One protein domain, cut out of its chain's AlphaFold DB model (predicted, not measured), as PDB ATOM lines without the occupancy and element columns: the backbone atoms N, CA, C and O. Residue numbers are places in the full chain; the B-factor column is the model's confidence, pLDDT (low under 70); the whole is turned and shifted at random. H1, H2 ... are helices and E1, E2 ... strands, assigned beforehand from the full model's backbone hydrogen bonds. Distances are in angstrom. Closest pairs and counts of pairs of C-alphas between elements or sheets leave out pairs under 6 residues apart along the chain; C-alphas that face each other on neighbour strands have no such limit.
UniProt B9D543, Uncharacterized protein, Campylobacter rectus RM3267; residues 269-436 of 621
ATOM      1  N   LYS A 269      68.955  77.025  39.019       96.81
ATOM      2  CA  LYS A 269      69.658  75.757  38.776       96.81
ATOM      3  C   LYS A 269      69.178  74.696  39.754       96.81
ATOM      4  O   LYS A 269      68.845  75.011  40.894       96.81
ATOM      5  N   VAL A 270      69.158  73.436  39.327       97.75
ATOM      6  CA  VAL A 270      68.871  72.325  40.249       97.75
ATOM      7  C   VAL A 270      70.048  72.127  41.197       97.75
ATOM      8  O   VAL A 270      71.194  72.105  40.755       97.75
ATOM      9  N   ILE A 271      69.748  71.963  42.483       97.38
ATOM     10  CA  ILE A 271      70.717  71.668  43.535       97.38
ATOM     11  C   ILE A 271      70.838  70.150  43.684       97.38
ATOM     12  O   ILE A 271      69.837  69.449  43.841       97.38
ATOM     13  N   ILE A 272      72.070  69.656  43.653       97.06
ATOM     14  CA  ILE A 272      72.442  68.261  43.876       97.06
ATOM     15  C   ILE A 272      73.294  68.219  45.144       97.06
ATOM     16  O   ILE A 272      74.373  68.805  45.175       97.06
ATOM     17  N   TYR A 273      72.817  67.520  46.173       95.62
ATOM     18  CA  TYR A 273      73.607  67.269  47.380       95.62
ATOM     19  C   TYR A 273      74.284  65.903  47.282       95.62
ATOM     20  O   TYR A 273      73.625  64.917  46.925       95.62
ATOM     21  N   GLY A 274      75.570  65.858  47.612       94.75
ATOM     22  CA  GLY A 274      76.281  64.638  47.967       94.75
ATOM     23  C   GLY A 274      76.055  64.255  49.427       94.75
ATOM     24  O   GLY A 274      75.017  64.557  50.034       94.75
ATOM     25  N   THR A 275      77.033  63.569  49.996       93.38
ATOM     26  CA  THR A 275      77.006  62.997  51.338       93.38
ATOM     27  C   THR A 275      78.259  63.395  52.118       93.38
ATOM     28  O   THR A 275      79.005  64.280  51.729       93.38
ATOM     29  N   ASN A 276      78.458  62.812  53.301       91.75
ATOM     30  CA  ASN A 276      79.703  63.004  54.053       91.75
ATOM     31  C   ASN A 276      80.683  61.834  53.852       91.75
ATOM     32  O   ASN A 276      81.608  61.674  54.651       91.75
ATOM     33  N   ASP A 277      80.411  60.986  52.861       92.81
ATOM     34  CA  ASP A 277      81.231  59.853  52.467       92.81
ATOM     35  C   ASP A 277      81.735  60.099  51.039       92.81
ATOM     36  O   ASP A 277      81.003  60.639  50.218       92.81
ATOM     37  N   SER A 278      82.935  59.611  50.718       94.81
ATOM     38  CA  SER A 278      83.490  59.680  49.361       94.81
ATOM     39  C   SER A 278      82.574  59.052  48.312       94.81
ATOM     40  O   SER A 278      82.273  57.849  48.379       94.81
ATOM     41  N   GLU A 279      82.207  59.814  47.284       95.56
ATOM     42  CA  GLU A 279      81.332  59.328  46.221       95.56
ATOM     43  C   GLU A 279      81.604  59.932  44.828       95.56
ATOM     44  O   GLU A 279      82.579  60.633  44.564       95.56
ATOM     45  N   THR A 280      80.764  59.576  43.853       97.06
ATOM     46  CA  THR A 280      80.741  60.227  42.537       97.06
ATOM     47  C   THR A 280      79.379  60.860  42.333       97.06
ATOM     48  O   THR A 280      78.372  60.158  42.224       97.06
ATOM     49  N   ILE A 281      79.366  62.184  42.227       95.81
ATOM     50  CA  ILE A 281      78.158  62.997  42.179       95.81
ATOM     51  C   ILE A 281      77.960  63.471  40.750       95.81
ATOM     52  O   ILE A 281      78.815  64.137  40.168       95.81
ATOM     53  N   SER A 282      76.831  63.092  40.156       91.50
ATOM     54  CA  SER A 282      76.510  63.464  38.782       91.50
ATOM     55  C   SER A 282      75.015  63.384  38.519       91.50
ATOM     56  O   SER A 282      74.367  62.416  38.927       91.50
ATOM     57  N   GLY A 283      74.503  64.353  37.763       86.06
ATOM     58  CA  GLY A 283      73.153  64.327  37.213       86.06
ATOM     59  C   GLY A 283      72.018  64.447  38.237       86.06
ATOM     60  O   GLY A 283      72.138  64.171  39.428       86.06
ATOM     61  N   VAL A 284      70.853  64.856  37.739       87.44
ATOM     62  CA  VAL A 284      69.622  64.912  38.533       87.44
ATOM     63  C   VAL A 284      68.966  63.531  38.540       87.44
ATOM     64  O   VAL A 284      68.812  62.905  37.487       87.44
ATOM     65  N   LYS A 285      68.567  63.035  39.720       86.19
ATOM     66  CA  LYS A 285      67.970  61.699  39.864       86.19
ATOM     67  C   LYS A 285      66.636  61.620  39.119       86.19
ATOM     68  O   LYS A 285      65.692  62.329  39.445       86.19
ATOM     69  N   SER A 286      66.540  60.710  38.150       85.25
ATOM     70  CA  SER A 286      65.332  60.536  37.325       85.25
ATOM     71  C   SER A 286      64.114  60.021  38.096       85.25
ATOM     72  O   SER A 286      62.985  60.202  37.636       85.25
ATOM     73  N   SER A 287      64.323  59.410  39.266       84.88
ATOM     74  CA  SER A 287      63.242  59.006  40.166       84.88
ATOM     75  C   SER A 287      62.556  60.186  40.862       84.88
ATOM     76  O   SER A 287      61.422  60.018  41.296       84.88
ATOM     77  N   ALA A 288      63.181  61.371  40.887       91.12
ATOM     78  CA  ALA A 288      62.571  62.621  41.334       91.12
ATOM     79  C   ALA A 288      61.840  63.304  40.170       91.12
ATOM     80  O   ALA A 288      62.340  64.247  39.558       91.12
ATOM     81  N   ARG A 289      60.656  62.806  39.827       91.81
ATOM     82  CA  ARG A 289      59.858  63.149  38.643       91.81
ATOM     83  C   ARG A 289      59.762  64.648  38.381       91.81
ATOM     84  O   ARG A 289      59.981  65.073  37.247       91.81
ATOM     85  N   HIS A 290      59.402  65.441  39.389       94.56
ATOM     86  CA  HIS A 290      59.213  66.886  39.205       94.56
ATOM     87  C   HIS A 290      60.533  67.633  39.054       94.56
ATOM     88  O   HIS A 290      60.676  68.424  38.122       94.56
ATOM     89  N   LEU A 291      61.511  67.335  39.911       96.00
ATOM     90  CA  LEU A 291      62.834  67.955  39.861       96.00
ATOM     91  C   LEU A 291      63.557  67.613  38.554       96.00
ATOM     92  O   LEU A 291      64.110  68.490  37.894       96.00
ATOM     93  N   PHE A 292      63.490  66.349  38.139       95.56
ATOM     94  CA  PHE A 292      64.058  65.877  36.884       95.56
ATOM     95  C   PHE A 292      63.361  66.505  35.678       95.56
ATOM     96  O   PHE A 292      64.033  66.947  34.752       95.56
ATOM     97  N   LYS A 293      62.026  66.617  35.690       96.50
ATOM     98  CA  LYS A 293      61.299  67.336  34.636       96.50
ATOM     99  C   LYS A 293      61.741  68.799  34.552       96.50
ATOM    100  O   LYS A 293      62.040  69.264  33.456       96.50
ATOM    101  N   TYR A 294      61.825  69.497  35.685       97.31
ATOM    102  CA  TYR A 294      62.313  70.875  35.725       97.31
ATOM    103  C   TYR A 294      63.736  70.980  35.164       97.31
ATOM    104  O   TYR A 294      63.998  71.857  34.345       97.31
ATOM    105  N   TYR A 295      64.630  70.058  35.536       96.19
ATOM    106  CA  TYR A 295      65.983  69.985  34.982       96.19
ATOM    107  C   TYR A 295      65.974  69.847  33.456       96.19
ATOM    108  O   TYR A 295      66.636  70.624  32.780       96.19
ATOM    109  N   LEU A 296      65.191  68.913  32.898       95.38
ATOM    110  CA  LEU A 296      65.087  68.724  31.445       95.38
ATOM    111  C   LEU A 296      64.594  69.984  30.714       95.38
ATOM    112  O   LEU A 296      65.006  70.237  29.585       95.38
ATOM    113  N   GLU A 297      63.721  70.765  31.347       96.38
ATOM    114  CA  GLU A 297      63.177  72.011  30.796       96.38
ATOM    115  C   GLU A 297      64.128  73.216  30.958       96.38
ATOM    116  O   GLU A 297      63.871  74.260  30.363       96.38
ATOM    117  N   ASN A 298      65.203  73.088  31.747       95.31
ATOM    118  CA  ASN A 298      66.119  74.177  32.119       95.31
ATOM    119  C   ASN A 298      67.605  73.759  32.052       95.31
ATOM    120  O   ASN A 298      68.424  74.260  32.823       95.31
ATOM    121  N   GLN A 299      67.962  72.815  31.176       90.75
ATOM    122  CA  GLN A 299      69.328  72.268  31.095       90.75
ATOM    123  C   GLN A 299      70.383  73.322  30.741       90.75
ATOM    124  O   GLN A 299      71.544  73.181  31.109       90.75
ATOM    125  N   ASP A 300      69.976  74.383  30.045       91.75
ATOM    126  CA  ASP A 300      70.819  75.519  29.678       91.75
ATOM    127  C   ASP A 300      71.351  76.293  30.891       91.75
ATOM    128  O   ASP A 300      72.369  76.970  30.786       91.75
ATOM    129  N   LYS A 301      70.699  76.176  32.055       94.56
ATOM    130  CA  LYS A 301      71.124  76.849  33.288       94.56
ATOM    131  C   LYS A 301      72.241  76.127  34.041       94.56
ATOM    132  O   LYS A 301      72.799  76.732  34.952       94.56
ATOM    133  N   GLY A 302      72.516  74.864  33.715       95.88
ATOM    134  CA  GLY A 302      73.407  74.001  34.496       95.88
ATOM    135  C   GLY A 302      72.814  73.580  35.845       95.88
ATOM    136  O   GLY A 302      71.602  73.657  36.086       95.88
ATOM    137  N   VAL A 303      73.681  73.112  36.737       97.44
ATOM    138  CA  VAL A 303      73.358  72.635  38.088       97.44
ATOM    139  C   VAL A 303      74.244  73.293  39.142       97.44
ATOM    140  O   VAL A 303      75.319  73.820  38.859       97.44
ATOM    141  N   THR A 304      73.786  73.232  40.387       97.00
ATOM    142  CA  THR A 304      74.595  73.530  41.567       97.00
ATOM    143  C   THR A 304      74.851  72.218  42.302       97.00
ATOM    144  O   THR A 304      73.901  71.562  42.722       97.00
ATOM    145  N   ILE A 305      76.112  71.804  42.440       96.88
ATOM    146  CA  ILE A 305      76.491  70.555  43.118       96.88
ATOM    147  C   ILE A 305      77.267  70.873  44.386       96.88
ATOM    148  O   ILE A 305      78.214  71.658  44.347       96.88
ATOM    149  N   ILE A 306      76.870  70.249  45.491       95.00
ATOM    150  CA  ILE A 306      77.492  70.387  46.806       95.00
ATOM    151  C   ILE A 306      78.036  69.019  47.209       95.00
ATOM    152  O   ILE A 306      77.230  68.121  47.450       95.00
ATOM    153  N   GLY A 307      79.364  68.862  47.242       93.19
ATOM    154  CA  GLY A 307      80.022  67.578  47.513       93.19
ATOM    155  C   GLY A 307      79.721  67.023  48.900       93.19
ATOM    156  O   GLY A 307      79.130  65.956  49.031       93.19
ATOM    157  N   GLY A 308      79.962  67.837  49.927       91.69
ATOM    158  CA  GLY A 308      79.856  67.436  51.322       91.69
ATOM    159  C   GLY A 308      81.230  67.137  51.915       91.69
ATOM    160  O   GLY A 308      82.030  68.057  52.039       91.69
ATOM    161  N   LYS A 309      81.478  65.913  52.383       91.12
ATOM    162  CA  LYS A 309      82.780  65.523  52.960       91.12
ATOM    163  C   LYS A 309      83.318  64.270  52.310       91.12
ATOM    164  O   LYS A 309      82.546  63.388  51.952       91.12
ATOM    165  N   GLY A 310      84.632  64.109  52.411       92.19
ATOM    166  CA  GLY A 310      85.337  62.959  51.863       92.19
ATOM    167  C   GLY A 310      85.786  63.224  50.435       92.19
ATOM    168  O   GLY A 310      85.433  64.222  49.843       92.19
ATOM    169  N   GLU A 311      86.627  62.334  49.908       95.44
ATOM    170  CA  GLU A 311      87.185  62.479  48.558       95.44
ATOM    171  C   GLU A 311      86.111  62.210  47.491       95.44
ATOM    172  O   GLU A 311      85.773  61.051  47.223       95.44
ATOM    173  N   ASP A 312      85.596  63.272  46.882       96.44
ATOM    174  CA  ASP A 312      84.489  63.247  45.939       96.44
ATOM    175  C   ASP A 312      84.924  63.440  44.490       96.44
ATOM    176  O   ASP A 312      85.889  64.126  44.140       96.44
ATOM    177  N   LYS A 313      84.138  62.853  43.586       97.88
ATOM    178  CA  LYS A 313      84.207  63.138  42.152       97.88
ATOM    179  C   LYS A 313      82.932  63.826  41.693       97.88
ATOM    180  O   LYS A 313      81.903  63.177  41.508       97.88
ATOM    181  N   ILE A 314      83.023  65.122  41.435       97.69
ATOM    182  CA  ILE A 314      81.895  65.982  41.083       97.69
ATOM    183  C   ILE A 314      81.873  66.216  39.577       97.69
ATOM    184  O   ILE A 314      82.842  66.705  38.996       97.69
ATOM    185  N   LEU A 315      80.761  65.859  38.940       97.56
ATOM    186  CA  LEU A 315      80.572  65.942  37.496       97.56
ATOM    187  C   LEU A 315      79.425  66.904  37.167       97.56
ATOM    188  O   LEU A 315      78.259  66.600  37.433       97.56
ATOM    189  N   GLY A 316      79.782  68.031  36.559       96.00
ATOM    190  CA  GLY A 316      78.871  68.992  35.954       96.00
ATOM    191  C   GLY A 316      78.150  68.446  34.719       96.00
ATOM    192  O   GLY A 316      78.149  67.246  34.412       96.00
ATOM    193  N   THR A 317      77.491  69.345  34.012       94.81
ATOM    194  CA  THR A 317      76.717  69.111  32.803       94.81
ATOM    195  C   THR A 317      77.554  69.386  31.563       94.81
ATOM    196  O   THR A 317      78.566  70.059  31.585       94.81
ATOM    197  N   THR A 318      77.133  68.867  30.416       91.62
ATOM    198  CA  THR A 318      77.897  69.035  29.170       91.62
ATOM    199  C   THR A 318      77.712  70.393  28.487       91.62
ATOM    200  O   THR A 318      78.260  70.587  27.402       91.62
ATOM    201  N   SER A 319      76.847  71.270  29.003       87.31
ATOM    202  CA  SER A 319      76.437  72.475  28.266       87.31
ATOM    203  C   SER A 319      75.882  73.630  29.098       87.31
ATOM    204  O   SER A 319      75.623  74.682  28.513       87.31
ATOM    205  N   GLY A 320      75.587  73.430  30.381       92.50
ATOM    206  CA  GLY A 320      75.011  74.459  31.241       92.50
ATOM    207  C   GLY A 320      76.075  75.052  32.154       92.50
ATOM    208  O   GLY A 320      77.003  74.360  32.536       92.50
ATOM    209  N   ASP A 321      75.926  76.324  32.519       96.19
ATOM    210  CA  ASP A 321      76.853  76.979  33.445       96.19
ATOM    211  C   ASP A 321      76.703  76.362  34.842       96.19
ATOM    212  O   ASP A 321      75.714  76.623  35.527       96.19
ATOM    213  N   ASP A 322      77.668  75.592  35.325       97.56
ATOM    214  CA  ASP A 322      77.554  74.894  36.602       97.56
ATOM    215  C   ASP A 322      78.140  75.682  37.776       97.56
ATOM    216  O   ASP A 322      78.823  76.707  37.664       97.56
ATOM    217  N   THR A 323      77.796  75.254  38.982       96.62
ATOM    218  CA  THR A 323      78.404  75.747  40.217       96.62
ATOM    219  C   THR A 323      78.749  74.555  41.087       96.62
ATOM    220  O   THR A 323      77.865  73.872  41.593       96.62
ATOM    221  N   LEU A 324      80.043  74.280  41.217       96.88
ATOM    222  CA  LEU A 324      80.556  73.055  41.813       96.88
ATOM    223  C   LEU A 324      81.299  73.398  43.104       96.88
ATOM    224  O   LEU A 324      82.307  74.105  43.067       96.88
ATOM    225  N   TYR A 325      80.789  72.908  44.229       95.06
ATOM    226  CA  TYR A 325      81.411  73.023  45.545       95.06
ATOM    227  C   TYR A 325      82.041  71.688  45.914       95.06
ATOM    228  O   TYR A 325      81.325  70.690  45.968       95.06
ATOM    229  N   SER A 326      83.343  71.686  46.199       93.31
ATOM    230  CA  SER A 326      84.054  70.480  46.635       93.31
ATOM    231  C   SER A 326      83.501  69.945  47.962       93.31
ATOM    232  O   SER A 326      83.130  68.786  48.044       93.31
ATOM    233  N   SER A 327      83.234  70.839  48.920       84.81
ATOM    234  CA  SER A 327      82.560  70.510  50.187       84.81
ATOM    235  C   SER A 327      81.285  71.328  50.441       84.81
ATOM    236  O   SER A 327      80.188  70.777  50.521       84.81
ATOM    237  N   GLY A 328      81.390  72.662  50.523       73.56
ATOM    238  CA  GLY A 328      80.257  73.550  50.815       73.56
ATOM    239  C   GLY A 328      80.574  75.050  50.800       73.56
ATOM    240  O   GLY A 328      81.668  75.472  50.436       73.56
ATOM    241  N   ILE A 329      79.594  75.874  51.189       66.56
ATOM    242  CA  ILE A 329      79.665  77.345  51.261       66.56
ATOM    243  C   ILE A 329      80.239  77.834  52.602       66.56
ATOM    244  O   ILE A 329      80.902  78.873  52.636       66.56
ATOM    245  N   SER A 330      79.929  77.159  53.715       61.12
ATOM    246  CA  SER A 330      80.182  77.652  55.081       61.12
ATOM    247  C   SER A 330      81.105  76.792  55.950       61.12
ATOM    248  O   SER A 330      81.579  77.287  56.979       61.12
ATOM    249  N   GLU A 331      81.391  75.546  55.571       56.22
ATOM    250  CA  GLU A 331      82.328  74.694  56.296       56.22
ATOM    251  C   GLU A 331      83.790  75.105  56.060       56.22
ATOM    252  O   GLU A 331      84.210  75.535  54.984       56.22
ATOM    253  N   LEU A 332      84.573  74.971  57.135       58.03
ATOM    254  CA  LEU A 332      86.021  74.852  57.057       58.03
ATOM    255  C   LEU A 332      86.301  73.630  56.186       58.03
ATOM    256  O   LEU A 332      85.884  72.535  56.547       58.03
ATOM    257  N   GLU A 333      86.978  73.860  55.071       69.25
ATOM    258  CA  GLU A 333      87.560  72.847  54.196       69.25
ATOM    259  C   GLU A 333      87.971  71.564  54.966       69.25
ATOM    260  O   GLU A 333      88.583  71.633  56.043       69.25
ATOM    261  N   ASP A 334      87.574  70.395  54.452       79.94
ATOM    262  CA  ASP A 334      87.679  69.104  55.148       79.94
ATOM    263  C   ASP A 334      89.002  68.354  54.881       79.94
ATOM    264  O   ASP A 334      89.257  67.301  55.471       79.94
ATOM    265  N   ASN A 335      89.902  68.955  54.097       84.50
ATOM    266  CA  ASN A 335      91.218  68.474  53.667       84.50
ATOM    267  C   ASN A 335      91.187  67.215  52.796       84.50
ATOM    268  O   ASN A 335      92.267  66.629  52.577       84.50
ATOM    269  N   ALA A 336      89.999  66.800  52.346       91.00
ATOM    270  CA  ALA A 336      89.831  65.778  51.328       91.00
ATOM    271  C   ALA A 336      90.286  66.320  49.966       91.00
ATOM    272  O   ALA A 336      90.395  67.521  49.765       91.00
ATOM    273  N   SER A 337      90.673  65.420  49.065       94.81
ATOM    274  CA  SER A 337      91.114  65.788  47.721       94.81
ATOM    275  C   SER A 337      89.997  65.460  46.747       94.81
ATOM    276  O   SER A 337      89.807  64.291  46.398       94.81
ATOM    277  N   ASP A 338      89.282  66.489  46.306       97.12
ATOM    278  CA  ASP A 338      88.141  66.332  45.414       97.12
ATOM    279  C   ASP A 338      88.544  66.520  43.955       97.12
ATOM    280  O   ASP A 338      89.471  67.256  43.611       97.12
ATOM    281  N   THR A 339      87.830  65.852  43.050       98.06
ATOM    282  CA  THR A 339      87.978  66.035  41.602       98.06
ATOM    283  C   THR A 339      86.706  66.616  41.009       98.06
ATOM    284  O   THR A 339      85.677  65.941  40.950       98.06
ATOM    285  N   LEU A 340      86.785  67.842  40.496       98.19
ATOM    286  CA  LEU A 340      85.654  68.577  39.939       98.19
ATOM    287  C   LEU A 340      85.803  68.705  38.422       98.19
ATOM    288  O   LEU A 340      86.840  69.154  37.929       98.19
ATOM    289  N   LYS A 341      84.754  68.330  37.683       97.44
ATOM    290  CA  LYS A 341      84.706  68.422  36.217       97.44
ATOM    291  C   LYS A 341      83.477  69.187  35.756       97.44
ATOM    292  O   LYS A 341      82.381  68.646  35.853       97.44
ATOM    293  N   GLY A 342      83.649  70.400  35.243       94.81
ATOM    294  CA  GLY A 342      82.551  71.216  34.707       94.81
ATOM    295  C   GLY A 342      82.121  70.825  33.294       94.81
ATOM    296  O   GLY A 342      80.951  70.899  32.960       94.81
ATOM    297  N   PHE A 343      83.030  70.235  32.511       94.12
ATOM    298  CA  PHE A 343      82.854  69.924  31.088       94.12
ATOM    299  C   PHE A 343      82.679  71.156  30.198       94.12
ATOM    300  O   PHE A 343      83.652  71.531  29.542       94.12
ATOM    301  N   GLY A 344      81.464  71.687  30.068       92.31
ATOM    302  CA  GLY A 344      81.181  72.760  29.125       92.31
ATOM    303  C   GLY A 344      80.101  73.699  29.628       92.31
ATOM    304  O   GLY A 344      79.068  73.250  30.108       92.31
ATOM    305  N   GLY A 345      80.307  74.994  29.411       94.31
ATOM    306  CA  GLY A 345      79.552  76.042  30.096       94.31
ATOM    307  C   GLY A 345      80.514  77.027  30.751       94.31
ATOM    308  O   GLY A 345      81.721  76.833  30.741       94.31
ATOM    309  N   PHE A 346      80.017  78.147  31.270       95.69
ATOM    310  CA  PHE A 346      80.820  79.019  32.124       95.69
ATOM    311  C   PHE A 346      80.725  78.537  33.574       95.69
ATOM    312  O   PHE A 346      79.889  79.006  34.355       95.69
ATOM    313  N   ASP A 347      81.612  77.622  33.949       97.69
ATOM    314  CA  ASP A 347      81.527  76.947  35.240       97.69
ATOM    315  C   ASP A 347      82.148  77.765  36.375       97.69
ATOM    316  O   ASP A 347      83.111  78.523  36.215       97.69
ATOM    317  N   THR A 348      81.574  77.657  37.571       97.25
ATOM    318  CA  THR A 348      82.160  78.224  38.791       97.25
ATOM    319  C   THR A 348      82.605  77.099  39.712       97.25
ATOM    320  O   THR A 348      81.770  76.367  40.236       97.25
ATOM    321  N   TYR A 349      83.910  77.024  39.957       97.81
ATOM    322  CA  TYR A 349      84.524  76.072  40.877       97.81
ATOM    323  C   TYR A 349      84.771  76.742  42.228       97.81
ATOM    324  O   TYR A 349      85.435  77.779  42.284       97.81
ATOM    325  N   ILE A 350      84.247  76.165  43.306       95.19
ATOM    326  CA  ILE A 350      84.499  76.580  44.687       95.19
ATOM    327  C   ILE A 350      85.224  75.424  45.371       95.19
ATOM    328  O   ILE A 350      84.622  74.387  45.639       95.19
ATOM    329  N   VAL A 351      86.526  75.606  45.592       94.94
ATOM    330  CA  VAL A 351      87.461  74.517  45.908       94.94
ATOM    331  C   VAL A 351      88.354  74.827  47.110       94.94
ATOM    332  O   VAL A 351      88.635  75.990  47.438       94.94
ATOM    333  N   GLY A 352      88.789  73.751  47.753       92.62
ATOM    334  CA  GLY A 352      89.637  73.662  48.930       92.62
ATOM    335  C   GLY A 352      91.052  73.162  48.633       92.62
ATOM    336  O   GLY A 352      91.546  73.253  47.508       92.62
ATOM    337  N   ASP A 353      91.752  72.728  49.684       93.94
ATOM    338  CA  ASP A 353      93.145  72.290  49.594       93.94
ATOM    339  C   ASP A 353      93.227  70.908  48.935       93.94
ATOM    340  O   ASP A 353      92.460  70.016  49.245       93.94
ATOM    341  N   LYS A 354      94.225  70.699  48.074       94.88
ATOM    342  CA  LYS A 354      94.487  69.457  47.318       94.88
ATOM    343  C   LYS A 354      93.426  69.082  46.285       94.88
ATOM    344  O   LYS A 354      93.567  68.024  45.668       94.88
ATOM    345  N   ASP A 355      92.441  69.934  46.042       97.25
ATOM    346  CA  ASP A 355      91.456  69.698  44.994       97.25
ATOM    347  C   ASP A 355      92.083  69.705  43.597       97.25
ATOM    348  O   ASP A 355      93.169  70.255  43.341       97.25
ATOM    349  N   ILE A 356      91.370  69.065  42.676       98.00
ATOM    350  CA  ILE A 356      91.738  68.892  41.278       98.00
ATOM    351  C   ILE A 356      90.573  69.363  40.407       98.00
ATOM    352  O   ILE A 356      89.460  68.849  40.500       98.00
ATOM    353  N   ILE A 357      90.839  70.315  39.514       98.44
ATOM    354  CA  ILE A 357      89.886  70.775  38.499       98.44
ATOM    355  C   ILE A 357      90.281  70.207  37.137       98.44
ATOM    356  O   ILE A 357      91.436  70.325  36.721       98.44
ATOM    357  N   GLU A 358      89.308  69.648  36.423       95.56
ATOM    358  CA  GLU A 358      89.412  69.310  35.002       95.56
ATOM    359  C   GLU A 358      88.303  70.024  34.221       95.56
ATOM    360  O   GLU A 358      87.124  69.712  34.383       95.56
ATOM    361  N   ASP A 359      88.674  70.948  33.340       94.06
ATOM    362  CA  ASP A 359      87.720  71.682  32.512       94.06
ATOM    363  C   ASP A 359      88.078  71.535  31.034       94.06
ATOM    364  O   ASP A 359      89.189  71.869  30.619       94.06
ATOM    365  N   SER A 360      87.158  70.982  30.244       89.44
ATOM    366  CA  SER A 360      87.454  70.621  28.857       89.44
ATOM    367  C   SER A 360      87.275  71.765  27.865       89.44
ATOM    368  O   SER A 360      87.847  71.705  26.773       89.44
ATOM    369  N   ASP A 361      86.487  72.789  28.208       92.25
ATOM    370  CA  ASP A 361      86.258  73.946  27.340       92.25
ATOM    371  C   ASP A 361      87.011  75.204  27.803       92.25
ATOM    372  O   ASP A 361      87.146  76.153  27.024       92.25
ATOM    373  N   GLY A 362      87.562  75.171  29.022       93.44
ATOM    374  CA  GLY A 362      88.398  76.196  29.628       93.44
ATOM    375  C   GLY A 362      87.634  77.439  30.073       93.44
ATOM    376  O   GLY A 362      88.270  78.437  30.429       93.44
ATOM    377  N   LYS A 363      86.299  77.442  30.040       95.38
ATOM    378  CA  LYS A 363      85.476  78.607  30.379       95.38
ATOM    379  C   LYS A 363      84.979  78.504  31.807       95.38
ATOM    380  O   LYS A 363      84.432  77.511  32.245       95.38
ATOM    381  N   GLY A 364      85.112  79.600  32.542       96.62
ATOM    382  CA  GLY A 364      84.618  79.640  33.906       96.62
ATOM    383  C   GLY A 364      85.455  80.522  34.803       96.62
ATOM    384  O   GLY A 364      86.132  81.453  34.348       96.62
ATOM    385  N   ARG A 365      85.391  80.226  36.097       97.38
ATOM    386  CA  ARG A 365      86.172  80.875  37.150       97.38
ATOM    387  C   ARG A 365      86.396  79.941  38.331       97.38
ATOM    388  O   ARG A 365      85.581  79.063  38.604       97.38
ATOM    389  N   VAL A 366      87.458  80.213  39.083       97.94
ATOM    390  CA  VAL A 366      87.826  79.444  40.275       97.94
ATOM    391  C   VAL A 366      87.869  80.348  41.502       97.94
ATOM    392  O   VAL A 366      88.534  81.385  41.492       97.94
ATOM    393  N   LEU A 367      87.175  79.940  42.562       95.62
ATOM    394  CA  LEU A 367      87.303  80.462  43.916       95.62
ATOM    395  C   LEU A 367      88.029  79.405  44.751       95.62
ATOM    396  O   LEU A 367      87.442  78.388  45.110       95.62
ATOM    397  N   PHE A 368      89.300  79.652  45.056       94.62
ATOM    398  CA  PHE A 368      90.144  78.754  45.839       94.62
ATOM    399  C   PHE A 368      90.390  79.345  47.229       94.62
ATOM    400  O   PHE A 368      90.934  80.444  47.344       94.62
ATOM    401  N   ASP A 369      89.960  78.643  48.282       89.75
ATOM    402  CA  ASP A 369      90.066  79.105  49.681       89.75
ATOM    403  C   ASP A 369      89.484  80.525  49.878       89.75
ATOM    404  O   ASP A 369      90.061  81.389  50.542       89.75
ATOM    405  N   GLY A 370      88.355  80.799  49.212       88.62
ATOM    406  CA  GLY A 370      87.666  82.096  49.225       88.62
ATOM    407  C   GLY A 370      88.289  83.185  48.341       88.62
ATOM    408  O   GLY A 370      87.743  84.288  48.263       88.62
ATOM    409  N   VAL A 371      89.398  82.904  47.651       91.69
ATOM    410  CA  VAL A 371      90.067  83.844  46.742       91.69
ATOM    411  C   VAL A 371      89.731  83.509  45.295       91.69
ATOM    412  O   VAL A 371      90.001  82.413  44.812       91.69
ATOM    413  N   GLU A 372      89.165  84.475  44.572       95.75
ATOM    414  CA  GLU A 372      88.954  84.332  43.132       95.75
ATOM    415  C   GLU A 372      90.293  84.430  42.389       95.75
ATOM    416  O   GLU A 372      90.990  85.447  42.467       95.75
ATOM    417  N   LEU A 373      90.645  83.382  41.645       96.44
ATOM    418  CA  LEU A 373      91.886  83.326  40.882       96.44
ATOM    419  C   LEU A 373      91.750  84.143  39.593       96.44
ATOM    420  O   LEU A 373      90.864  83.906  38.773       96.44
ATOM    421  N   LYS A 374      92.648  85.116  39.403       95.50
ATOM    422  CA  LYS A 374      92.711  85.968  38.197       95.50
ATOM    423  C   LYS A 374      94.012  85.801  37.407       95.50
ATOM    424  O   LYS A 374      94.130  86.328  36.300       95.50
ATOM    425  N   GLY A 375      94.974  85.054  37.948       94.19
ATOM    426  CA  GLY A 375      96.314  84.892  37.390       94.19
ATOM    427  C   GLY A 375      97.333  85.875  37.965       94.19
ATOM    428  O   GLY A 375      97.109  86.495  39.003       94.19
ATOM    429  N   GLY A 376      98.487  85.991  37.308       93.38
ATOM    430  CA  GLY A 376      99.649  86.677  37.865       93.38
ATOM    431  C   GLY A 376     100.705  87.052  36.833       93.38
ATOM    432  O   GLY A 376     100.582  86.740  35.645       93.38
ATOM    433  N   ILE A 377     101.751  87.731  37.303       92.38
ATOM    434  CA  ILE A 377     102.905  88.148  36.494       92.38
ATOM    435  C   ILE A 377     104.096  87.252  36.830       92.38
ATOM    436  O   ILE A 377     104.314  86.936  37.998       92.38
ATOM    437  N   TYR A 378     104.847  86.826  35.818       92.88
ATOM    438  CA  TYR A 378     106.002  85.949  35.998       92.88
ATOM    439  C   TYR A 378     107.094  86.600  36.859       92.88
ATOM    440  O   TYR A 378     107.545  87.701  36.564       92.88
ATOM    441  N   ASP A 379     107.565  85.896  37.885       90.19
ATOM    442  CA  ASP A 379     108.718  86.267  38.704       90.19
ATOM    443  C   ASP A 379     109.853  85.264  38.460       90.19
ATOM    444  O   ASP A 379     109.781  84.089  38.838       90.19
ATOM    445  N   LYS A 380     110.937  85.747  37.840       87.19
ATOM    446  CA  LYS A 380     112.111  84.931  37.503       87.19
ATOM    447  C   LYS A 380     112.794  84.336  38.738       87.19
ATOM    448  O   LYS A 380     113.335  83.238  38.645       87.19
ATOM    449  N   ASN A 381     112.783  85.024  39.879       89.38
ATOM    450  CA  ASN A 381     113.459  84.553  41.091       89.38
ATOM    451  C   ASN A 381     112.718  83.380  41.735       89.38
ATOM    452  O   ASN A 381     113.334  82.547  42.399       89.38
ATOM    453  N   LYS A 382     111.397  83.326  41.552       87.38
ATOM    454  CA  LYS A 382     110.534  82.279  42.107       87.38
ATOM    455  C   LYS A 382     110.218  81.149  41.124       87.38
ATOM    456  O   LYS A 382     109.694  80.124  41.559       87.38
ATOM    457  N   ASP A 383     110.519  81.341  39.835       90.06
ATOM    458  CA  ASP A 383     110.084  80.471  38.729       90.06
ATOM    459  C   ASP A 383     108.575  80.167  38.817       90.06
ATOM    460  O   ASP A 383     108.122  79.022  38.797       90.06
ATOM    461  N   ALA A 384     107.787  81.225  39.012       93.44
ATOM    462  CA  ALA A 384     106.340  81.161  39.183       93.44
ATOM    463  C   ALA A 384     105.700  82.478  38.742       93.44
ATOM    464  O   ALA A 384     106.349  83.522  38.762       93.44
ATOM    465  N   TYR A 385     104.417  82.453  38.393       94.81
ATOM    466  CA  TYR A 385     103.637  83.684  38.276       94.81
ATOM    467  C   TYR A 385     103.075  84.043  39.644       94.81
ATOM    468  O   TYR A 385     102.615  83.164  40.368       94.81
ATOM    469  N   ILE A 386     103.108  85.323  39.995       95.69
ATOM    470  CA  ILE A 386     102.670  85.813  41.300       95.69
ATOM    471  C   ILE A 386     101.398  86.628  41.112       95.69
ATOM    472  O   ILE A 386     101.378  87.602  40.350       95.69
ATOM    473  N   GLY A 387     100.329  86.192  41.770       94.06
ATOM    474  CA  GLY A 387      99.049  86.884  41.772       94.06
ATOM    475  C   GLY A 387      98.988  88.034  42.769       94.06
ATOM    476  O   GLY A 387      99.891  88.256  43.583       94.06
ATOM    477  N   SER A 388      97.895  88.793  42.717       91.62
ATOM    478  CA  SER A 388      97.697  89.968  43.572       91.62
ATOM    479  C   SER A 388      97.585  89.628  45.059       91.62
ATOM    480  O   SER A 388      97.912  90.471  45.895       91.62
ATOM    481  N   ASN A 389      97.160  88.408  45.399       91.50
ATOM    482  CA  ASN A 389      97.042  87.932  46.779       91.50
ATOM    483  C   ASN A 389      98.269  87.114  47.221       91.50
ATOM    484  O   ASN A 389      98.232  86.472  48.272       91.50
ATOM    485  N   GLN A 390      99.382  87.202  46.475       92.81
ATOM    486  CA  GLN A 390     100.635  86.469  46.711       92.81
ATOM    487  C   GLN A 390     100.512  84.948  46.547       92.81
ATOM    488  O   GLN A 390     101.363  84.205  47.038       92.81
ATOM    489  N   GLU A 391      99.471  84.482  45.867       95.69
ATOM    490  CA  GLU A 391      99.370  83.113  45.388       95.69
ATOM    491  C   GLU A 391     100.343  82.877  44.221       95.69
ATOM    492  O   GLU A 391     100.538  83.741  43.358       95.69
ATOM    493  N   GLU A 392     100.998  81.719  44.223       97.25
ATOM    494  CA  GLU A 392     101.999  81.332  43.229       97.25
ATOM    495  C   GLU A 392     101.393  80.341  42.234       97.25
ATOM    496  O   GLU A 392     100.860  79.308  42.631       97.25
ATOM    497  N   TYR A 393     101.517  80.626  40.939       97.00
ATOM    498  CA  TYR A 393     101.059  79.767  39.849       97.00
ATOM    499  C   TYR A 393     102.275  79.132  39.165       97.00
ATOM    500  O   TYR A 393     103.120  79.840  38.602       97.00
ATOM    501  N   LYS A 394     102.369  77.802  39.189       95.12
ATOM    502  CA  LYS A 394     103.447  77.034  38.549       95.12
ATOM    503  C   LYS A 394     102.882  76.124  37.474       95.12
ATOM    504  O   LYS A 394     102.041  75.280  37.755       95.12
ATOM    505  N   ILE A 395     103.365  76.304  36.249       91.06
ATOM    506  CA  ILE A 395     103.022  75.438  35.122       91.06
ATOM    507  C   ILE A 395     104.047  74.309  35.050       91.06
ATOM    508  O   ILE A 395     105.234  74.547  34.809       91.06
ATOM    509  N   GLU A 396     103.575  73.083  35.225       85.38
ATOM    510  CA  GLU A 396     104.333  71.864  34.980       85.38
ATOM    511  C   GLU A 396     104.190  71.456  33.508       85.38
ATOM    512  O   GLU A 396     103.147  71.653  32.887       85.38
ATOM    513  N   ASN A 397     105.250  70.891  32.925       69.81
ATOM    514  CA  ASN A 397     105.299  70.507  31.508       69.81
ATOM    515  C   ASN A 397     105.070  71.677  30.528       69.81
ATOM    516  O   ASN A 397     104.307  71.549  29.574       69.81
ATOM    517  N   LYS A 398     105.806  72.791  30.706       60.69
ATOM    518  CA  LYS A 398     105.747  74.042  29.903       60.69
ATOM    519  C   LYS A 398     105.775  73.870  28.361       60.69
ATOM    520  O   LYS A 398     105.468  74.820  27.650       60.69
ATOM    521  N   ASN A 399     106.131  72.688  27.846       54.38
ATOM    522  CA  ASN A 399     106.266  72.375  26.416       54.38
ATOM    523  C   ASN A 399     105.114  71.521  25.836       54.38
ATOM    524  O   ASN A 399     105.183  71.131  24.669       54.38
ATOM    525  N   ALA A 400     104.086  71.186  26.622       56.06
ATOM    526  CA  ALA A 400     102.930  70.409  26.173       56.06
ATOM    527  C   ALA A 400     101.745  71.312  25.778       56.06
ATOM    528  O   ALA A 400     101.615  72.435  26.256       56.06
ATOM    529  N   LYS A 401     100.871  70.816  24.888       52.56
ATOM    530  CA  LYS A 401      99.656  71.526  24.438       52.56
ATOM    531  C   LYS A 401      98.620  71.690  25.563       52.56
ATOM    532  O   LYS A 401      97.838  72.628  25.530       52.56
ATOM    533  N   THR A 402      98.637  70.784  26.533       60.91
ATOM    534  CA  THR A 402      97.859  70.814  27.772       60.91
ATOM    535  C   THR A 402      98.843  70.678  28.930       60.91
ATOM    536  O   THR A 402      99.755  69.846  28.874       60.91
ATOM    537  N   THR A 403      98.721  71.533  29.944       84.00
ATOM    538  CA  THR A 403      99.673  71.590  31.066       84.00
ATOM    539  C   THR A 403      98.971  71.407  32.402       84.00
ATOM    540  O   THR A 403      97.757  71.560  32.493       84.00
ATOM    541  N   THR A 404      99.721  71.055  33.442       92.31
ATOM    542  CA  THR A 404      99.192  71.055  34.808       92.31
ATOM    543  C   THR A 404      99.583  72.372  35.455       92.31
ATOM    544  O   THR A 404     100.767  72.713  35.507       92.31
ATOM    545  N   LEU A 405      98.592  73.126  35.923       95.88
ATOM    546  CA  LEU A 405      98.808  74.341  36.690       95.88
ATOM    547  C   LEU A 405      98.606  74.049  38.177       95.88
ATOM    548  O   LEU A 405      97.505  73.725  38.611       95.88
ATOM    549  N   THR A 406      99.664  74.232  38.957       97.12
ATOM    550  CA  THR A 406      99.623  74.152  40.419       97.12
ATOM    551  C   THR A 406      99.545  75.564  40.989       97.12
ATOM    552  O   THR A 406     100.439  76.383  40.750       97.12
ATOM    553  N   VAL A 407      98.499  75.854  41.761       97.81
ATOM    554  CA  VAL A 407      98.316  77.131  42.468       97.81
ATOM    555  C   VAL A 407      98.623  76.912  43.941       97.81
ATOM    556  O   VAL A 407      98.049  76.024  44.557       97.81
ATOM    557  N   THR A 408      99.542  77.686  44.516       97.50
ATOM    558  CA  THR A 408      99.908  77.601  45.939       97.50
ATOM    559  C   THR A 408      99.606  78.918  46.642       97.50
ATOM    560  O   THR A 408     100.159  79.960  46.297       97.50
ATOM    561  N   MET A 409      98.747  78.873  47.655       94.69
ATOM    562  CA  MET A 409      98.399  80.025  48.486       94.69
ATOM    563  C   MET A 409      99.508  80.326  49.501       94.69
ATOM    564  O   MET A 409     100.295  79.457  49.879       94.69
ATOM    565  N   LYS A 410      99.543  81.555  50.030       91.69
ATOM    566  CA  LYS A 410     100.527  81.975  51.050       91.69
ATOM    567  C   LYS A 410     100.500  81.113  52.324       91.69
ATOM    568  O   LYS A 410     101.518  80.982  52.998       91.69
ATOM    569  N   ASN A 411      99.340  80.552  52.665       89.75
ATOM    570  CA  ASN A 411      99.163  79.641  53.801       89.75
ATOM    571  C   ASN A 411      99.645  78.202  53.508       89.75
ATOM    572  O   ASN A 411      99.597  77.366  54.403       89.75
ATOM    573  N   GLY A 412     100.138  77.923  52.297       93.12
ATOM    574  CA  GLY A 412     100.674  76.627  51.882       93.12
ATOM    575  C   GLY A 412      99.665  75.695  51.212       93.12
ATOM    576  O   GLY A 412     100.096  74.659  50.705       93.12
ATOM    577  N   LYS A 413      98.373  76.060  51.172       94.31
ATOM    578  CA  LYS A 413      97.340  75.283  50.475       94.31
ATOM    579  C   LYS A 413      97.594  75.240  48.973       94.31
ATOM    580  O   LYS A 413      98.115  76.208  48.409       94.31
ATOM    581  N   LYS A 414      97.221  74.140  48.329       96.25
ATOM    582  CA  LYS A 414      97.469  73.868  46.913       96.25
ATOM    583  C   LYS A 414      96.199  73.479  46.174       96.25
ATOM    584  O   LYS A 414      95.393  72.737  46.702       96.25
ATOM    585  N   LEU A 415      96.089  73.919  44.931       97.56
ATOM    586  CA  LEU A 415      95.062  73.506  43.978       97.56
ATOM    587  C   LEU A 415      95.753  73.031  42.703       97.56
ATOM    588  O   LEU A 415      96.727  73.650  42.261       97.56
ATOM    589  N   THR A 416      95.224  71.973  42.094       97.75
ATOM    590  CA  THR A 416      95.683  71.479  40.793       97.75
ATOM    591  C   THR A 416      94.627  71.751  39.729       97.75
ATOM    592  O   THR A 416      93.479  71.347  39.870       97.75
ATOM    593  N   ILE A 417      95.008  72.409  38.636       97.62
ATOM    594  CA  ILE A 417      94.165  72.587  37.448       97.62
ATOM    595  C   ILE A 417      94.807  71.805  36.307       97.62
ATOM    596  O   ILE A 417      95.917  72.113  35.858       97.62
ATOM    597  N   MET A 418      94.119  70.761  35.869       94.75
ATOM    598  CA  MET A 418      94.559  69.887  34.791       94.75
ATOM    599  C   MET A 418      94.207  70.486  33.434       94.75
ATOM    600  O   MET A 418      93.255  71.248  33.298       94.75
ATOM    601  N   GLU A 419      95.000  70.124  32.428       90.31
ATOM    602  CA  GLU A 419      94.834  70.555  31.036       90.31
ATOM    603  C   GLU A 419      94.777  72.077  30.820       90.31
ATOM    604  O   GLU A 419      94.289  72.557  29.801       90.31
ATOM    605  N   PHE A 420      95.374  72.838  31.736       92.75
ATOM    606  CA  PHE A 420      95.453  74.287  31.668       92.75
ATOM    607  C   PHE A 420      96.145  74.750  30.377       92.75
ATOM    608  O   PHE A 420      97.284  74.356  30.084       92.75
ATOM    609  N   ASP A 421      95.479  75.639  29.638       89.75
ATOM    610  CA  ASP A 421      96.023  76.316  28.461       89.75
ATOM    611  C   ASP A 421      96.240  77.811  28.749       89.75
ATOM    612  O   ASP A 421      95.321  78.631  28.709       89.75
ATOM    613  N   LYS A 422      97.503  78.197  28.973       87.44
ATOM    614  CA  LYS A 422      97.921  79.597  29.187       87.44
ATOM    615  C   LYS A 422      97.488  80.532  28.045       87.44
ATOM    616  O   LYS A 422      97.293  81.735  28.265       87.44
ATOM    617  N   ASN A 423      97.368  80.008  26.827       86.19
ATOM    618  CA  ASN A 423      97.048  80.772  25.622       86.19
ATOM    619  C   ASN A 423      95.549  80.798  25.313       86.19
ATOM    620  O   ASN A 423      95.148  81.515  24.395       86.19
ATOM    621  N   PHE A 424      94.724  80.076  26.075       87.50
ATOM    622  CA  PHE A 424      93.276  80.095  25.916       87.50
ATOM    623  C   PHE A 424      92.728  81.511  26.069       87.50
ATOM    624  O   PHE A 424      93.093  82.233  27.005       87.50
ATOM    625  N   ARG A 425      91.842  81.916  25.157       86.69
ATOM    626  CA  ARG A 425      91.152  83.206  25.210       86.69
ATOM    627  C   ARG A 425      89.682  83.034  24.844       86.69
ATOM    628  O   ARG A 425      89.378  82.634  23.725       86.69
ATOM    629  N   ASP A 426      88.798  83.431  25.753       84.25
ATOM    630  CA  ASP A 426      87.361  83.596  25.513       84.25
ATOM    631  C   ASP A 426      86.956  85.033  25.858       84.25
ATOM    632  O   ASP A 426      86.941  85.413  27.027       84.25
ATOM    633  N   ASN A 427      86.679  85.865  24.849       80.31
ATOM    634  CA  ASN A 427      86.360  87.289  25.037       80.31
ATOM    635  C   ASN A 427      87.352  88.004  25.983       80.31
ATOM    636  O   ASN A 427      86.954  88.639  26.957       80.31
ATOM    637  N   GLU A 428      88.653  87.838  25.715       77.19
ATOM    638  CA  GLU A 428      89.784  88.338  26.525       77.19
ATOM    639  C   GLU A 428      89.985  87.665  27.899       77.19
ATOM    640  O   GLU A 428      90.989  87.929  28.566       77.19
ATOM    641  N   ARG A 429      89.106  86.746  28.316       84.75
ATOM    642  CA  ARG A 429      89.280  85.940  29.535       84.75
ATOM    643  C   ARG A 429      90.259  84.797  29.280       84.75
ATOM    644  O   ARG A 429      90.235  84.186  28.216       84.75
ATOM    645  N   GLY A 430      91.122  84.522  30.256       90.25
ATOM    646  CA  GLY A 430      92.005  83.353  30.238       90.25
ATOM    647  C   GLY A 430      91.276  82.061  30.606       90.25
ATOM    648  O   GLY A 430      90.083  82.090  30.909       90.25
ATOM    649  N   PHE A 431      92.001  80.941  30.593       94.31
ATOM    650  CA  PHE A 431      91.476  79.631  30.991       94.31
ATOM    651  C   PHE A 431      90.954  79.702  32.428       94.31
ATOM    652  O   PHE A 431      91.691  80.102  33.331       94.31
ATOM    653  N   LEU A 432      89.674  79.390  32.633       96.62
ATOM    654  CA  LEU A 432      88.951  79.568  33.895       96.62
ATOM    655  C   LEU A 432      89.114  80.978  34.497       96.62
ATOM    656  O   LEU A 432      89.211  81.156  35.711       96.62
ATOM    657  N   GLY A 433      89.213  82.000  33.642       95.00
ATOM    658  CA  GLY A 433      89.408  83.391  34.052       95.00
ATOM    659  C   GLY A 433      90.824  83.734  34.534       95.00
ATOM    660  O   GLY A 433      91.062  84.876  34.928       95.00
ATOM    661  N   ILE A 434      91.772  82.794  34.471       96.31
ATOM    662  CA  ILE A 434      93.151  82.956  34.944       96.31
ATOM    663  C   ILE A 434      94.040  83.428  33.790       96.31
ATOM    664  O   ILE A 434      94.213  82.735  32.786       96.31
ATOM    665  N   VAL A 435      94.653  84.606  33.936       92.75
ATOM    666  CA  VAL A 435      95.562  85.176  32.931       92.75
ATOM    667  C   VAL A 435      96.980  85.266  33.488       92.75
ATOM    668  O   VAL A 435      97.270  86.081  34.361       92.75
ATOM    669  N   LEU A 436      97.889  84.452  32.948       91.50
ATOM    670  CA  LEU A 436      99.309  84.475  33.305       91.50
ATOM    671  C   LEU A 436     100.092  85.321  32.300       91.50
ATOM    672  O   LEU A 436     100.157  84.991  31.113       91.50
TER     673      LEU A 436
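This is residues 269 to 436 of the 621 residues of an uncharacterized protein of Campylobacter rectus RM3267 (UniProt B9D543). The chain winds in stacked turns, like a solenoid, its strands E1 to E9 alternating between two sheets that are partly face to face as a sandwich. One of these sheets runs on through E14 to E10 and twists strongly toward that end, while H1 lies at the opposite end, beyond E1. The printed part has 168 residues, with fourteen named strands and one named helix in the order E1, E2, H1, then E3 to E14; it is mostly strand, though named elements hold only 73 residues. The sheet E1 E3 E5 E7 E9 is parallel, and the sheet E2 E4 E6 E8 E14 E13 E12 E11 E10 is mixed. The whole is compact, with a radius of gyration of the C-alphas of 16.1 A, yet elongated, spanning 57 by 34 by 25 A.

Find C-alpha 270 at (68.871, 72.325, 40.249); from there E1 runs 16.6 A to residue 275. Next come E2, residues 280 to 282, and H1, residues 289 to 297, 12.3 A long. E3, residues 303 to 308, spans 15.6 A; then read E4 at 313 to 315, E5 at 323 to 325, E6 at 339 to 341, E7 at 347 to 351, E8 at 356 to 358 and E9 at 364 to 368. Look for E10 at 375 to 379, E11 at 384 to 387, E12 at 392 to 396 and E13 at 403 to 408, 16.0 A long. E14, residues 414 to 420, ends at C-alpha 420, (95.453, 74.287, 31.668).

Between the two sheets of the sandwich, 45 pairs of C-alphas lie within 10 A, and the strands of one stand at 33 degrees to those of the other. E1 and E3 are parallel at 15 degrees, with N 272 and O 304 2.8 A apart. H1 only grazes that sheet, with residues 291 to 295; its O i to N i+4 pairs are each within hydrogen-bond range. In the other sheet, look at parallel E8 and E14, where N 357 and O 416 are 2.9 A apart. E10 to E14 form a meander, each strand the antiparallel neighbour of the one before; in the hairpin E13 and E14, N 417 and O 405 are 2.8 A apart.

The C-alphas farthest apart, of Arg 289 and Asn 381, are 57.8 A apart. The printed part has no cut. The link E5 to E6 is long, with 13 residues. Mean pLDDT of the printed part is 91.1; residues 329 to 333 and 397 to 402 are under 70.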